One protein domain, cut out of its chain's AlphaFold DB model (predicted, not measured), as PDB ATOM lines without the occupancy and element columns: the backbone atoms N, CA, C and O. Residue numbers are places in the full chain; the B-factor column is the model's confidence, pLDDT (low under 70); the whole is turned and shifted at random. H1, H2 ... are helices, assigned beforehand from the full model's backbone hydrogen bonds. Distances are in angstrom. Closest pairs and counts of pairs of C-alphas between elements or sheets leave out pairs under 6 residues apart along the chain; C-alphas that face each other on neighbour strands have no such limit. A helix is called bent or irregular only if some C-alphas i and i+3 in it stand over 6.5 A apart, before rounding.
ATOM      1  N   TYR A   2     239.645 230.301 251.731       88.69
ATOM      2  CA  TYR A   2     240.720 230.807 250.856       88.69
ATOM      3  C   TYR A   2     240.334 230.862 249.371       88.69
ATOM      4  O   TYR A   2     240.521 231.894 248.741       88.69
ATOM      5  N   ALA A   3     239.698 229.810 248.842       91.12
ATOM      6  CA  ALA A   3     239.196 229.806 247.464       91.12
ATOM      7  C   ALA A   3     238.158 230.916 247.206       91.12
ATOM      8  O   ALA A   3     238.239 231.610 246.204       91.12
ATOM      9  N   SER A   4     237.220 231.133 248.135       91.94
ATOM     10  CA  SER A   4     236.234 232.218 248.030       91.94
ATOM     11  C   SER A   4     236.905 233.591 248.063       91.94
ATOM     12  O   SER A   4     236.549 234.450 247.271       91.94
ATOM     13  N   ALA A   5     237.897 233.793 248.934       93.25
ATOM     14  CA  ALA A   5     238.652 235.042 248.992       93.25
ATOM     15  C   ALA A   5     239.418 235.305 247.685       93.25
ATOM     16  O   ALA A   5     239.337 236.403 247.146       93.25
ATOM     17  N   LEU A   6     240.090 234.285 247.140       95.38
ATOM     18  CA  LEU A   6     240.775 234.379 245.850       95.38
ATOM     19  C   LEU A   6     239.800 234.740 244.721       95.38
ATOM     20  O   LEU A   6     240.066 235.664 243.961       95.38
ATOM     21  N   LEU A   7     238.656 234.053 244.636       94.50
ATOM     22  CA  LEU A   7     237.638 234.322 243.618       94.50
ATOM     23  C   LEU A   7     237.054 235.732 243.737       94.50
ATOM     24  O   LEU A   7     236.822 236.370 242.715       94.50
ATOM     25  N   LEU A   8     236.854 236.244 244.955       95.06
ATOM     26  CA  LEU A   8     236.413 237.627 245.165       95.06
ATOM     27  C   LEU A   8     237.451 238.634 244.676       95.06
ATOM     28  O   LEU A   8     237.079 239.590 244.007       95.06
ATOM     29  N   ILE A   9     238.735 238.404 244.959       94.56
ATOM     30  CA  ILE A   9     239.813 239.276 244.479       94.56
ATOM     31  C   ILE A   9     239.863 239.254 242.953       94.56
ATOM     32  O   ILE A   9     239.801 240.311 242.339       94.56
ATOM     33  N   VAL A  10     239.921 238.068 242.340       93.25
ATOM     34  CA  VAL A  10     240.045 237.915 240.882       93.25
ATOM     35  C   VAL A  10     238.825 238.467 240.143       93.25
ATOM     36  O   VAL A  10     238.980 239.141 239.129       93.25
ATOM     37  N   SER A  11     237.610 238.211 240.635       92.69
ATOM     38  CA  SER A  11     236.394 238.760 240.020       92.69
ATOM     39  C   SER A  11     236.326 240.277 240.161       92.69
ATOM     40  O   SER A  11     236.016 240.953 239.186       92.69
ATOM     41  N   PHE A  12     236.676 240.820 241.330       92.06
ATOM     42  CA  PHE A  12     236.681 242.261 241.552       92.06
ATOM     43  C   PHE A  12     237.722 242.970 240.684       92.06
ATOM     44  O   PHE A  12     237.375 243.907 239.974       92.06
ATOM     45  N   THR A  13     238.977 242.510 240.682       90.50
ATOM     46  CA  THR A  13     240.029 243.113 239.849       90.50
ATOM     47  C   THR A  13     239.742 242.935 238.362       90.50
ATOM     48  O   THR A  13     239.939 243.870 237.590       90.50
ATOM     49  N   GLY A  14     239.197 241.781 237.961       88.06
ATOM     50  CA  GLY A  14     238.830 241.482 236.579       88.06
ATOM     51  C   GLY A  14     237.812 242.454 235.976       88.06
ATOM     52  O   GLY A  14     237.921 242.780 234.795       88.06
ATOM     53  N   ILE A  15     236.871 242.979 236.773       91.12
ATOM     54  CA  ILE A  15     235.873 243.965 236.315       91.12
ATOM     55  C   ILE A  15     236.546 245.247 235.796       91.12
ATOM     56  O   ILE A  15     236.086 245.820 234.809       91.12
ATOM     57  N   PHE A  16     237.649 245.679 236.418       88.81
ATOM     58  CA  PHE A  16     238.351 246.924 236.073       88.81
ATOM     59  C   PHE A  16     239.354 246.779 234.924       88.81
ATOM     60  O   PHE A  16     239.867 247.786 234.445       88.81
ATOM     61  N   LEU A  17     239.624 245.563 234.440       83.06
ATOM     62  CA  LEU A  17     240.570 245.340 233.339       83.06
ATOM     63  C   LEU A  17     240.025 245.766 231.968       83.06
ATOM     64  O   LEU A  17     240.771 245.757 230.989       83.06
ATOM     65  N   ARG A  18     238.738 246.122 231.865       80.38
ATOM     66  CA  ARG A  18     238.103 246.537 230.607       80.38
ATOM     67  C   ARG A  18     237.186 247.751 230.762       80.38
ATOM     68  O   ARG A  18     236.700 248.030 231.861       80.38
ATOM     69  N   PRO A  19     236.922 248.481 229.660       77.44
ATOM     70  CA  PRO A  19     235.868 249.487 229.640       77.44
ATOM     71  C   PRO A  19     234.510 248.882 230.039       77.44
ATOM     72  O   PRO A  19     234.263 247.708 229.761       77.44
ATOM     73  N   PRO A  20     233.618 249.657 230.682       80.25
ATOM     74  CA  PRO A  20     233.775 251.067 231.055       80.25
ATOM     75  C   PRO A  20     234.587 251.289 232.343       80.25
ATOM     76  O   PRO A  20     235.077 252.390 232.572       80.25
ATOM     77  N   PHE A  21     234.764 250.266 233.183       82.88
ATOM     78  CA  PHE A  21     235.331 250.431 234.525       82.88
ATOM     79  C   PHE A  21     236.816 250.793 234.526       82.88
ATOM     80  O   PHE A  21     237.251 251.513 235.422       82.88
ATOM     81  N   ILE A  22     237.577 250.383 233.503       81.75
ATOM     82  CA  ILE A  22     238.981 250.792 233.373       81.75
ATOM     83  C   ILE A  22     239.133 252.316 233.319       81.75
ATOM     84  O   ILE A  22     240.095 252.846 233.847       81.75
ATOM     85  N   ILE A  23     238.159 253.042 232.758       75.88
ATOM     86  CA  ILE A  23     238.206 254.506 232.637       75.88
ATOM     87  C   ILE A  23     238.206 255.170 234.021       75.88
ATOM     88  O   ILE A  23     238.878 256.179 234.220       75.88
ATOM     89  N   LEU A  24     237.515 254.575 235.001       79.31
ATOM     90  CA  LEU A  24     237.472 255.083 236.376       79.31
ATOM     91  C   LEU A  24     238.839 255.026 237.067       79.31
ATOM     92  O   LEU A  24     239.083 255.783 238.003       79.31
ATOM     93  N   VAL A  25     239.720 254.134 236.611       75.38
ATOM     94  CA  VAL A  25     241.063 253.935 237.169       75.38
ATOM     95  C   VAL A  25     242.179 254.351 236.210       75.38
ATOM     96  O   VAL A  25     243.317 254.467 236.646       75.38
ATOM     97  N   ALA A  26     241.876 254.634 234.940       66.81
ATOM     98  CA  ALA A  26     242.856 254.951 233.899       66.81
ATOM     99  C   ALA A  26     243.672 256.215 234.212       66.81
ATOM    100  O   ALA A  26     244.852 256.280 233.890       66.81
ATOM    101  N   ASN A  27     243.063 257.187 234.900       63.25
ATOM    102  CA  ASN A  27     243.743 258.402 235.360       63.25
ATOM    103  C   ASN A  27     244.448 258.223 236.719       63.25
ATOM    104  O   ASN A  27     245.134 259.128 237.195       63.25
ATOM    105  N   GLY A  28     244.266 257.074 237.373       61.19
ATOM    106  CA  GLY A  28     244.929 256.723 238.620       61.19
ATOM    107  C   GLY A  28     246.362 256.278 238.353       61.19
ATOM    108  O   GLY A  28     246.629 255.095 238.177       61.19
ATOM    109  N   GLY A  29     247.301 257.222 238.329       54.88
ATOM    110  CA  GLY A  29     248.721 256.894 238.239       54.88
ATOM    111  C   GLY A  29     249.214 256.236 239.528       54.88
ATOM    112  O   GLY A  29     249.218 256.863 240.587       54.88
ATOM    113  N   VAL A  30     249.687 254.991 239.452       55.91
ATOM    114  CA  VAL A  30     250.548 254.441 240.507       55.91
ATOM    115  C   VAL A  30     251.928 255.048 240.287       55.91
ATOM    116  O   VAL A  30     252.544 254.841 239.244       55.91
ATOM    117  N   ASN A  31     252.400 255.852 241.236       49.03
ATOM    118  CA  ASN A  31     253.675 256.551 241.116       49.03
ATOM    119  C   ASN A  31     254.831 255.545 241.277       49.03
ATOM    120  O   ASN A  31     255.416 255.414 242.352       49.03
ATOM    121  N   LEU A  32     255.152 254.813 240.206       49.59
ATOM    122  CA  LEU A  32     256.246 253.830 240.153       49.59
ATOM    123  C   LEU A  32     257.620 254.461 240.447       49.59
ATOM    124  O   LEU A  32     258.561 253.749 240.774       49.59
ATOM    125  N   LYS A  33     257.719 255.802 240.433       48.41
ATOM    126  CA  LYS A  33     258.895 256.571 240.881       48.41
ATOM    127  C   LYS A  33     259.271 256.356 242.354       48.41
ATOM    128  O   LYS A  33     260.305 256.851 242.785       48.41
ATOM    129  N   GLN A 178     248.550 234.021 198.864       88.69
ATOM    130  CA  GLN A 178     248.150 232.652 199.203       88.69
ATOM    131  C   GLN A 178     249.265 231.870 199.911       88.69
ATOM    132  O   GLN A 178     249.012 231.196 200.901       88.69
ATOM    133  N   ASN A 179     250.518 232.046 199.484       92.69
ATOM    134  CA  ASN A 179     251.671 231.420 200.134       92.69
ATOM    135  C   ASN A 179     251.816 231.833 201.608       92.69
ATOM    136  O   ASN A 179     252.243 231.020 202.424       92.69
ATOM    137  N   VAL A 180     251.460 233.074 201.957       87.88
ATOM    138  CA  VAL A 180     251.469 233.550 203.345       87.88
ATOM    139  C   VAL A 180     250.314 232.917 204.118       87.88
ATOM    140  O   VAL A 180     250.544 232.399 205.205       87.88
ATOM    141  N   LYS A 181     249.103 232.878 203.545       86.94
ATOM    142  CA  LYS A 181     247.939 232.224 204.172       86.94
ATOM    143  C   LYS A 181     248.200 230.748 204.484       86.94
ATOM    144  O   LYS A 181     247.856 230.287 205.567       86.94
ATOM    145  N   ASP A 182     248.830 230.035 203.554       89.81
ATOM    146  CA  ASP A 182     249.083 228.599 203.686       89.81
ATOM    147  C   ASP A 182     250.248 228.303 204.646       89.81
ATOM    148  O   ASP A 182     250.222 227.309 205.369       89.81
ATOM    149  N   SER A 183     251.267 229.173 204.682       91.38
ATOM    150  CA  SER A 183     252.460 228.976 205.524       91.38
ATOM    151  C   SER A 183     252.291 229.493 206.954       91.38
ATOM    152  O   SER A 183     252.984 229.028 207.857       91.38
ATOM    153  N   PHE A 184     251.390 230.455 207.173       85.94
ATOM    154  CA  PHE A 184     251.183 231.117 208.460       85.94
ATOM    155  C   PHE A 184     249.719 230.992 208.902       85.94
ATOM    156  O   PHE A 184     248.968 231.971 208.855       85.94
ATOM    157  N   PRO A 185     249.290 229.793 209.347       84.19
ATOM    158  CA  PRO A 185     247.972 229.637 209.942       84.19
ATOM    159  C   PRO A 185     247.849 230.526 211.182       84.19
ATOM    160  O   PRO A 185     248.828 230.798 211.883       84.19
ATOM    161  N   PHE A 186     246.626 230.969 211.472       82.56
ATOM    162  CA  PHE A 186     246.379 231.849 212.607       82.56
ATOM    163  C   PHE A 186     246.832 231.176 213.915       82.56
ATOM    164  O   PHE A 186     246.386 230.062 214.215       82.56
ATOM    165  N   PRO A 187     247.718 231.807 214.705       89.88
ATOM    166  CA  PRO A 187     248.283 231.156 215.873       89.88
ATOM    167  C   PRO A 187     247.199 230.945 216.931       89.88
ATOM    168  O   PRO A 187     246.423 231.849 217.251       89.88
ATOM    169  N   LEU A 188     247.188 229.752 217.532       91.06
ATOM    170  CA  LEU A 188     246.226 229.387 218.575       91.06
ATOM    171  C   LEU A 188     246.261 230.345 219.768       91.06
ATOM    172  O   LEU A 188     245.243 230.542 220.417       91.06
ATOM    173  N   TRP A 189     247.412 230.964 220.033       91.19
ATOM    174  CA  TRP A 189     247.541 232.004 221.048       91.19
ATOM    175  C   TRP A 189     246.657 233.221 220.750       91.19
ATOM    176  O   TRP A 189     245.913 233.653 221.627       91.19
ATOM    177  N   ASN A 190     246.664 233.730 219.514       89.12
ATOM    178  CA  ASN A 190     245.810 234.858 219.139       89.12
ATOM    179  C   ASN A 190     244.335 234.451 219.197       89.12
ATOM    180  O   ASN A 190     243.510 235.201 219.705       89.12
ATOM    181  N   LEU A 191     244.000 233.232 218.762       90.75
ATOM    182  CA  LEU A 191     242.631 232.722 218.885       90.75
ATOM    183  C   LEU A 191     242.204 232.630 220.356       90.75
ATOM    184  O   LEU A 191     241.103 233.041 220.716       90.75
ATOM    185  N   ALA A 192     243.085 232.131 221.221       92.94
ATOM    186  CA  ALA A 192     242.840 232.068 222.653       92.94
ATOM    187  C   ALA A 192     242.655 233.469 223.251       92.94
ATOM    188  O   ALA A 192     241.787 233.634 224.100       92.94
ATOM    189  N   GLN A 193     243.397 234.481 222.792       89.81
ATOM    190  CA  GLN A 193     243.193 235.875 223.199       89.81
ATOM    191  C   GLN A 193     241.827 236.414 222.753       89.81
ATOM    192  O   GLN A 193     241.135 237.050 223.550       89.81
ATOM    193  N   GLU A 194     241.395 236.122 221.528       90.69
ATOM    194  CA  GLU A 194     240.075 236.510 221.010       90.69
ATOM    195  C   GLU A 194     238.928 235.885 221.823       90.69
ATOM    196  O   GLU A 194     237.936 236.550 222.140       90.69
ATOM    197  N   VAL A 195     239.087 234.627 222.246       91.62
ATOM    198  CA  VAL A 195     238.138 233.936 223.134       91.62
ATOM    199  C   VAL A 195     238.202 234.492 224.558       91.62
ATOM    200  O   VAL A 195     237.171 234.839 225.133       91.62
ATOM    201  N   HIS A 196     239.406 234.619 225.120       87.44
ATOM    202  CA  HIS A 196     239.648 235.099 226.482       87.44
ATOM    203  C   HIS A 196     239.073 236.497 226.705       87.44
ATOM    204  O   HIS A 196     238.496 236.788 227.748       87.44
ATOM    205  N   THR A 197     239.200 237.355 225.697       86.25
ATOM    206  CA  THR A 197     238.682 238.722 225.727       86.25
ATOM    207  C   THR A 197     237.226 238.846 225.289       86.25
ATOM    208  O   THR A 197     236.690 239.958 225.256       86.25
ATOM    209  N   CYS A 198     236.599 237.723 224.929       90.12
ATOM    210  CA  CYS A 198     235.251 237.641 224.374       90.12
ATOM    211  C   CYS A 198     235.058 238.444 223.073       90.12
ATOM    212  O   CYS A 198     233.921 238.632 222.637       90.12
ATOM    213  N   ARG A 199     236.138 238.896 222.422       88.00
ATOM    214  CA  ARG A 199     236.073 239.635 221.153       88.00
ATOM    215  C   ARG A 199     235.617 238.745 219.999       88.00
ATOM    216  O   ARG A 199     234.967 239.241 219.084       88.00
ATOM    217  N   ILE A 200     235.784 237.428 220.116       91.25
ATOM    218  CA  ILE A 200     235.211 236.457 219.174       91.25
ATOM    219  C   ILE A 200     233.684 236.599 218.991       91.25
ATOM    220  O   ILE A 200     233.155 236.218 217.952       91.25
ATOM    221  N   TYR A 201     232.965 237.182 219.962       90.56
ATOM    222  CA  TYR A 201     231.524 237.442 219.863       90.56
ATOM    223  C   TYR A 201     231.177 238.772 219.179       90.56
ATOM    224  O   TYR A 201     230.007 239.013 218.884       90.56
ATOM    225  N   SER A 202     232.161 239.630 218.890       88.25
ATOM    226  CA  SER A 202     231.957 240.928 218.233       88.25
ATOM    227  C   SER A 202     231.135 240.837 216.935       88.25
ATOM    228  O   SER A 202     230.248 241.669 216.761       88.25
ATOM    229  N   PRO A 203     231.316 239.831 216.051       88.81
ATOM    230  CA  PRO A 203     230.482 239.703 214.853       88.81
ATOM    231  C   PRO A 203     228.992 239.450 215.139       88.81
ATOM    232  O   PRO A 203     228.155 239.757 214.298       88.81
ATOM    233  N   LEU A 204     228.650 238.892 216.307       90.50
ATOM    234  CA  LEU A 204     227.276 238.531 216.671       90.50
ATOM    235  C   LEU A 204     226.542 239.658 217.410       90.50
ATOM    236  O   LEU A 204     225.356 239.874 217.181       90.50
ATOM    237  N   ILE A 205     227.231 240.350 218.321       90.06
ATOM    238  CA  ILE A 205     226.623 241.330 219.243       90.06
ATOM    239  C   ILE A 205     227.228 242.735 219.132       90.06
ATOM    240  O   ILE A 205     226.883 243.620 219.916       90.06
ATOM    241  N   GLY A 206     228.129 242.963 218.174       87.56
ATOM    242  CA  GLY A 206     228.800 244.247 217.982       87.56
ATOM    243  C   GLY A 206     229.520 244.713 219.247       87.56
ATOM    244  O   GLY A 206     229.982 243.900 220.044       87.56
ATOM    245  N   LEU A 207     229.556 246.030 219.472       83.19
ATOM    246  CA  LEU A 207     230.273 246.679 220.582       83.19
ATOM    247  C   LEU A 207     229.889 246.155 221.983       83.19
ATOM    248  O   LEU A 207     230.680 246.263 222.922       83.19
ATOM    249  N   PHE A 208     228.709 245.545 222.138       86.50
ATOM    250  CA  PHE A 208     228.249 244.996 223.414       86.50
ATOM    251  C   PHE A 208     229.115 243.840 223.936       86.50
ATOM    252  O   PHE A 208     229.055 243.548 225.131       86.50
ATOM    253  N   TYR A 209     229.972 243.228 223.104       87.44
ATOM    254  CA  TYR A 209     230.913 242.195 223.559       87.44
ATOM    255  C   TYR A 209     231.816 242.676 224.703       87.44
ATOM    256  O   TYR A 209     232.187 241.888 225.574       87.44
ATOM    257  N   ILE A 210     232.124 243.977 224.744       85.81
ATOM    258  CA  ILE A 210     232.953 244.599 225.783       85.81
ATOM    259  C   ILE A 210     232.333 244.404 227.176       85.81
ATOM    260  O   ILE A 210     233.066 244.270 228.154       85.81
ATOM    261  N   LEU A 211     231.001 244.312 227.273       89.25
ATOM    262  CA  LEU A 211     230.282 244.141 228.537       89.25
ATOM    263  C   LEU A 211     230.276 242.699 229.057       89.25
ATOM    264  O   LEU A 211     230.000 242.502 230.239       89.25
ATOM    265  N   ILE A 212     230.602 241.697 228.230       90.81
ATOM    266  CA  ILE A 212     230.578 240.285 228.650       90.81
ATOM    267  C   ILE A 212     231.495 240.068 229.857       90.81
ATOM    268  O   ILE A 212     231.070 239.495 230.860       90.81
ATOM    269  N   VAL A 213     232.738 240.556 229.785       89.81
ATOM    270  CA  VAL A 213     233.743 240.342 230.837       89.81
ATOM    271  C   VAL A 213     233.349 241.035 232.155       89.81
ATOM    272  O   VAL A 213     233.293 240.341 233.174       89.81
ATOM    273  N   PRO A 214     232.996 242.340 232.185       90.94
ATOM    274  CA  PRO A 214     232.509 242.988 233.403       90.94
ATOM    275  C   PRO A 214     231.264 242.323 233.999       90.94
ATOM    276  O   PRO A 214     231.207 242.111 235.207       90.94
ATOM    277  N   LEU A 215     230.275 241.951 233.177       92.19
ATOM    278  CA  LEU A 215     229.040 241.328 233.666       92.19
ATOM    279  C   LEU A 215     229.285 239.926 234.233       92.19
ATOM    280  O   LEU A 215     228.723 239.579 235.276       92.19
ATOM    281  N   ALA A 216     230.150 239.134 233.596       91.94
ATOM    282  CA  ALA A 216     230.577 237.840 234.116       91.94
ATOM    283  C   ALA A 216     231.340 237.997 235.442       91.94
ATOM    284  O   ALA A 216     231.073 237.258 236.390       91.94
ATOM    285  N   GLY A 217     232.223 238.998 235.543       91.88
ATOM    286  CA  GLY A 217     232.934 239.342 236.776       91.88
ATOM    287  C   GLY A 217     231.989 239.724 237.917       91.88
ATOM    288  O   GLY A 217     232.083 239.157 239.004       91.88
ATOM    289  N   ILE A 218     231.020 240.608 237.659       93.88
ATOM    290  CA  ILE A 218     229.991 241.013 238.633       93.88
ATOM    291  C   ILE A 218     229.156 239.804 239.074       93.88
ATOM    292  O   ILE A 218     228.932 239.597 240.268       93.88
ATOM    293  N   SER A 219     228.731 238.970 238.124       94.81
ATOM    294  CA  SER A 219     227.954 237.761 238.410       94.81
ATOM    295  C   SER A 219     228.737 236.788 239.293       94.81
ATOM    296  O   SER A 219     228.226 236.325 240.314       94.81
ATOM    297  N   LEU A 220     230.004 236.526 238.955       94.75
ATOM    298  CA  LEU A 220     230.891 235.666 239.737       94.75
ATOM    299  C   LEU A 220     231.129 236.227 241.144       94.75
ATOM    300  O   LEU A 220     231.121 235.468 242.117       94.75
ATOM    301  N   PHE A 221     231.293 237.544 241.263       95.12
ATOM    302  CA  PHE A 221     231.452 238.230 242.540       95.12
ATOM    303  C   PHE A 221     230.227 238.010 243.440       95.12
ATOM    304  O   PHE A 221     230.366 237.513 244.560       95.12
ATOM    305  N   PHE A 222     229.012 238.260 242.936       95.50
ATOM    306  CA  PHE A 222     227.776 238.059 243.703       95.50
ATOM    307  C   PHE A 222     227.527 236.595 244.078       95.50
ATOM    308  O   PHE A 222     227.190 236.309 245.231       95.50
ATOM    309  N   VAL A 223     227.725 235.652 243.152       95.56
ATOM    310  CA  VAL A 223     227.584 234.209 243.433       95.56
ATOM    311  C   VAL A 223     228.583 233.763 244.507       95.56
ATOM    312  O   VAL A 223     228.236 233.002 245.412       95.56
ATOM    313  N   THR A 224     229.812 234.281 244.473       94.44
ATOM    314  CA  THR A 224     230.835 233.948 245.471       94.44
ATOM    315  C   THR A 224     230.502 234.534 246.845       94.44
ATOM    316  O   THR A 224     230.627 233.826 247.848       94.44
ATOM    317  N   ILE A 225     230.031 235.787 246.915       94.44
ATOM    318  CA  ILE A 225     229.592 236.417 248.173       94.44
ATOM    319  C   ILE A 225     228.426 235.643 248.780       94.44
ATOM    320  O   ILE A 225     228.482 235.259 249.948       94.44
ATOM    321  N   THR A 226     227.377 235.406 247.995       94.50
ATOM    322  CA  THR A 226     226.166 234.720 248.462       94.50
ATOM    323  C   THR A 226     226.478 233.295 248.915       94.50
ATOM    324  O   THR A 226     226.085 232.907 250.016       94.50
ATOM    325  N   GLY A 227     227.274 232.547 248.146       92.50
ATOM    326  CA  GLY A 227     227.727 231.208 248.521       92.50
ATOM    327  C   GLY A 227     228.564 231.191 249.806       92.50
ATOM    328  O   GLY A 227     228.326 230.369 250.696       92.50
ATOM    329  N   ALA A 228     229.506 232.128 249.957       92.19
ATOM    330  CA  ALA A 228     230.312 232.254 251.172       92.19
ATOM    331  C   ALA A 228     229.454 232.627 252.393       92.19
ATOM    332  O   ALA A 228     229.618 232.045 253.468       92.19
ATOM    333  N   TRP A 229     228.506 233.551 252.223       91.62
ATOM    334  CA  TRP A 229     227.569 233.973 253.261       91.62
ATOM    335  C   TRP A 229     226.674 232.818 253.726       91.62
ATOM    336  O   TRP A 229     226.573 232.553 254.927       91.62
ATOM    337  N   MET A 230     226.086 232.066 252.792       91.75
ATOM    338  CA  MET A 230     225.288 230.872 253.098       91.75
ATOM    339  C   MET A 230     226.098 229.816 253.854       91.75
ATOM    340  O   MET A 230     225.616 229.253 254.841       91.75
ATOM    341  N   TRP A 231     227.343 229.570 253.438       90.00
ATOM    342  CA  TRP A 231     228.233 228.638 254.127       90.00
ATOM    343  C   TRP A 231     228.542 229.086 255.564       90.00
ATOM    344  O   TRP A 231     228.462 228.279 256.494       90.00
ATOM    345  N   LEU A 232     228.824 230.377 255.770       89.06
ATOM    346  CA  LEU A 232     229.058 230.942 257.102       89.06
ATOM    347  C   LEU A 232     227.818 230.825 257.995       89.06
ATOM    348  O   LEU A 232     227.941 230.419 259.152       89.06
ATOM    349  N   MET A 233     226.628 231.126 257.471       88.50
ATOM    350  CA  MET A 233     225.375 230.977 258.217       88.50
ATOM    351  C   MET A 233     225.113 229.521 258.613       88.50
ATOM    352  O   MET A 233     224.779 229.258 259.769       88.50
ATOM    353  N   LYS A 234     225.319 228.565 257.698       88.50
ATOM    354  CA  LYS A 234     225.174 227.131 257.999       88.50
ATOM    355  C   LYS A 234     226.138 226.687 259.099       88.50
ATOM    356  O   LYS A 234     225.724 226.012 260.037       88.50
ATOM    357  N   ARG A 235     227.402 227.112 259.028       85.62
ATOM    358  CA  ARG A 235     228.423 226.763 260.026       85.62
ATOM    359  C   ARG A 235     228.124 227.371 261.399       85.62
ATOM    360  O   ARG A 235     228.325 226.714 262.415       85.62
ATOM    361  N   ARG A 236     227.596 228.601 261.440       82.12
ATOM    362  CA  ARG A 236     227.124 229.236 262.683       82.12
ATOM    363  C   ARG A 236     225.957 228.471 263.309       82.12
ATOM    364  O   ARG A 236     225.976 228.262 264.515       82.12
ATOM    365  N   ARG A 237     224.991 228.011 262.503       78.44
ATOM    366  CA  ARG A 237     223.865 227.186 262.981       78.44
ATOM    367  C   ARG A 237     224.332 225.839 263.541       78.44
ATOM    368  O   ARG A 237     223.984 225.516 264.666       78.44
ATOM    369  N   GLN A 238     225.205 225.120 262.833       73.38
ATOM    370  CA  GLN A 238     225.760 223.839 263.308       73.38
ATOM    371  C   GLN A 238     226.551 223.976 264.618       73.38
ATOM    372  O   GLN A 238     226.421 223.147 265.512       73.38
ATOM    373  N   ASN A 239     227.337 225.045 264.763       69.50
ATOM    374  CA  ASN A 239     228.039 225.326 266.016       69.50
ATOM    375  C   ASN A 239     227.090 225.697 267.169       69.50
ATOM    376  O   ASN A 239     227.483 225.562 268.324       69.50
ATOM    377  N   SER A 240     225.888 226.199 266.872       69.38
ATOM    378  CA  SER A 240     224.864 226.500 267.877       69.38
ATOM    379  C   SER A 240     224.139 225.234 268.340       69.38
ATOM    380  O   SER A 240     223.940 225.081 269.541       69.38
ATOM    381  N   ASP A 241     223.805 224.317 267.424       68.75
ATOM    382  CA  ASP A 241     223.186 223.022 267.763       68.75
ATOM    383  C   ASP A 241     224.139 222.126 268.562       68.75
ATOM    384  O   ASP A 241     223.756 221.587 269.595       68.75
ATOM    385  N   ASN A 242     225.419 222.046 268.179       63.38
ATOM    386  CA  ASN A 242     226.425 221.268 268.921       63.38
ATOM    387  C   ASN A 242     226.737 221.810 270.330       63.38
ATOM    388  O   ASN A 242     227.469 221.169 271.081       63.38
ATOM    389  N   ARG A 243     226.256 223.008 270.679       61.75
ATOM    390  CA  ARG A 243     226.430 223.614 272.008       61.75
ATOM    391  C   ARG A 243     225.224 223.404 272.924       61.75
ATOM    392  O   ARG A 243     225.300 223.814 274.080       61.75
ATOM    393  N   GLN A 244     224.136 222.796 272.445       56.94
ATOM    394  CA  GLN A 244     223.021 222.433 273.316       56.94
ATOM    395  C   GLN A 244     223.337 221.115 274.043       56.94
ATOM    396  O   GLN A 244     223.704 220.140 273.383       56.94
ATOM    397  N   PRO A 245     223.255 221.062 275.387       55.00
ATOM    398  CA  PRO A 245     223.483 219.825 276.122       55.00
ATOM    399  C   PRO A 245     222.378 218.815 275.798       55.00
ATOM    400  O   PRO A 245     221.199 219.162 275.785       55.00
ATOM    401  N   ILE A 246     222.781 217.570 275.540       59.62
ATOM    402  CA  ILE A 246     221.873 216.428 275.407       59.62
ATOM    403  C   ILE A 246     221.248 216.207 276.790       59.62
ATOM    404  O   ILE A 246     221.936 215.753 277.704       59.62
ATOM    405  N   THR A 247     219.992 216.619 276.954       50.28
ATOM    406  CA  THR A 247     219.155 216.325 278.129       50.28
ATOM    407  C   THR A 247     218.573 214.930 278.052       50.28
ATOM    408  O   THR A 247     218.097 214.582 276.946       50.28
TER     409      THR A 247
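Overview. This is residues 2 to 33 and 178 to 247 of the 247 residues of an uncharacterized protein of Bacteroidales bacterium (UniProt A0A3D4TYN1). One long helix, H5, sharply kinked near its first residues, makes most of the length, and H1 packs beside it, running the opposite way. The short H2 makes a corner at the end of H1, and residues 178 to 190, with H3 and the first residues of H4, stick out as an arm at one end of the rod, while residues 229 to 247 stick out at the other. The printed part has 102 residues, with five named helices, H1 to H5 in order along the chain, and no named strand: all helix. It is extended, with a radius of gyration of the C-alphas of 22.2 A and spans of 86 by 40 by 30 A.

Arrangement. Look first at H5, residues 199 to 241, which has a kink of 128 degrees near residue 206; it is irregular, with C-alphas 204 and 207 9.5 A apart, and its line is a rough one. H1, residues 2 to 16, touches H5 at residues 213 to 228 alone, at a shallow tilt of 30 degrees, opposite ways; the closest C-alphas are those of Ile 15 and Pro 214, 4.6 A apart. At the end of H1 find H2, residues 21 to 26: the two only just touch, with 3 pairs of C-alphas within 8 A, and only at the corner by their tight link. Their lines are about perpendicular, at 75 degrees, and the closest C-alphas, those of Phe 16 and Ile 22, are 4.8 A apart. H4, residues 188 to 196, is close to H5 but not clearly touching; the closest C-alphas, those of Glu 194 and Ile 200, are 5.2 A apart. H3, residues 178 to 183, touches no helix. Every O i to N i+4 pair is within hydrogen-bond range in H3 and H4, against 10 of 11 in H1, 1 of 2 in H2 and 29 of 39 in H5.

Along the chain. Find C-alpha 199 at (236.073, 239.635, 221.153), where H5 begins; it ends at C-alpha 241, at (223.186, 223.022, 267.763), 51.1 A away. H1 begins at C-alpha 2, at (240.720, 230.807, 250.856), and measures 22.0 A. H4 measures 11.8 A, H2 8.8 A and H3 8.5 A.

Size, cuts and confidence. The C-alphas farthest apart are those of Asn 179 and Thr 247, 85.8 A. Residues 34 to 177 are not printed, and C-alphas 33 and 178 are 49.2 A apart across this cut. Of the links that are printed whole, none is long. The mean pLDDT of the printed part is 84.0; residues 26 to 33 and 239 to 247 are under 70.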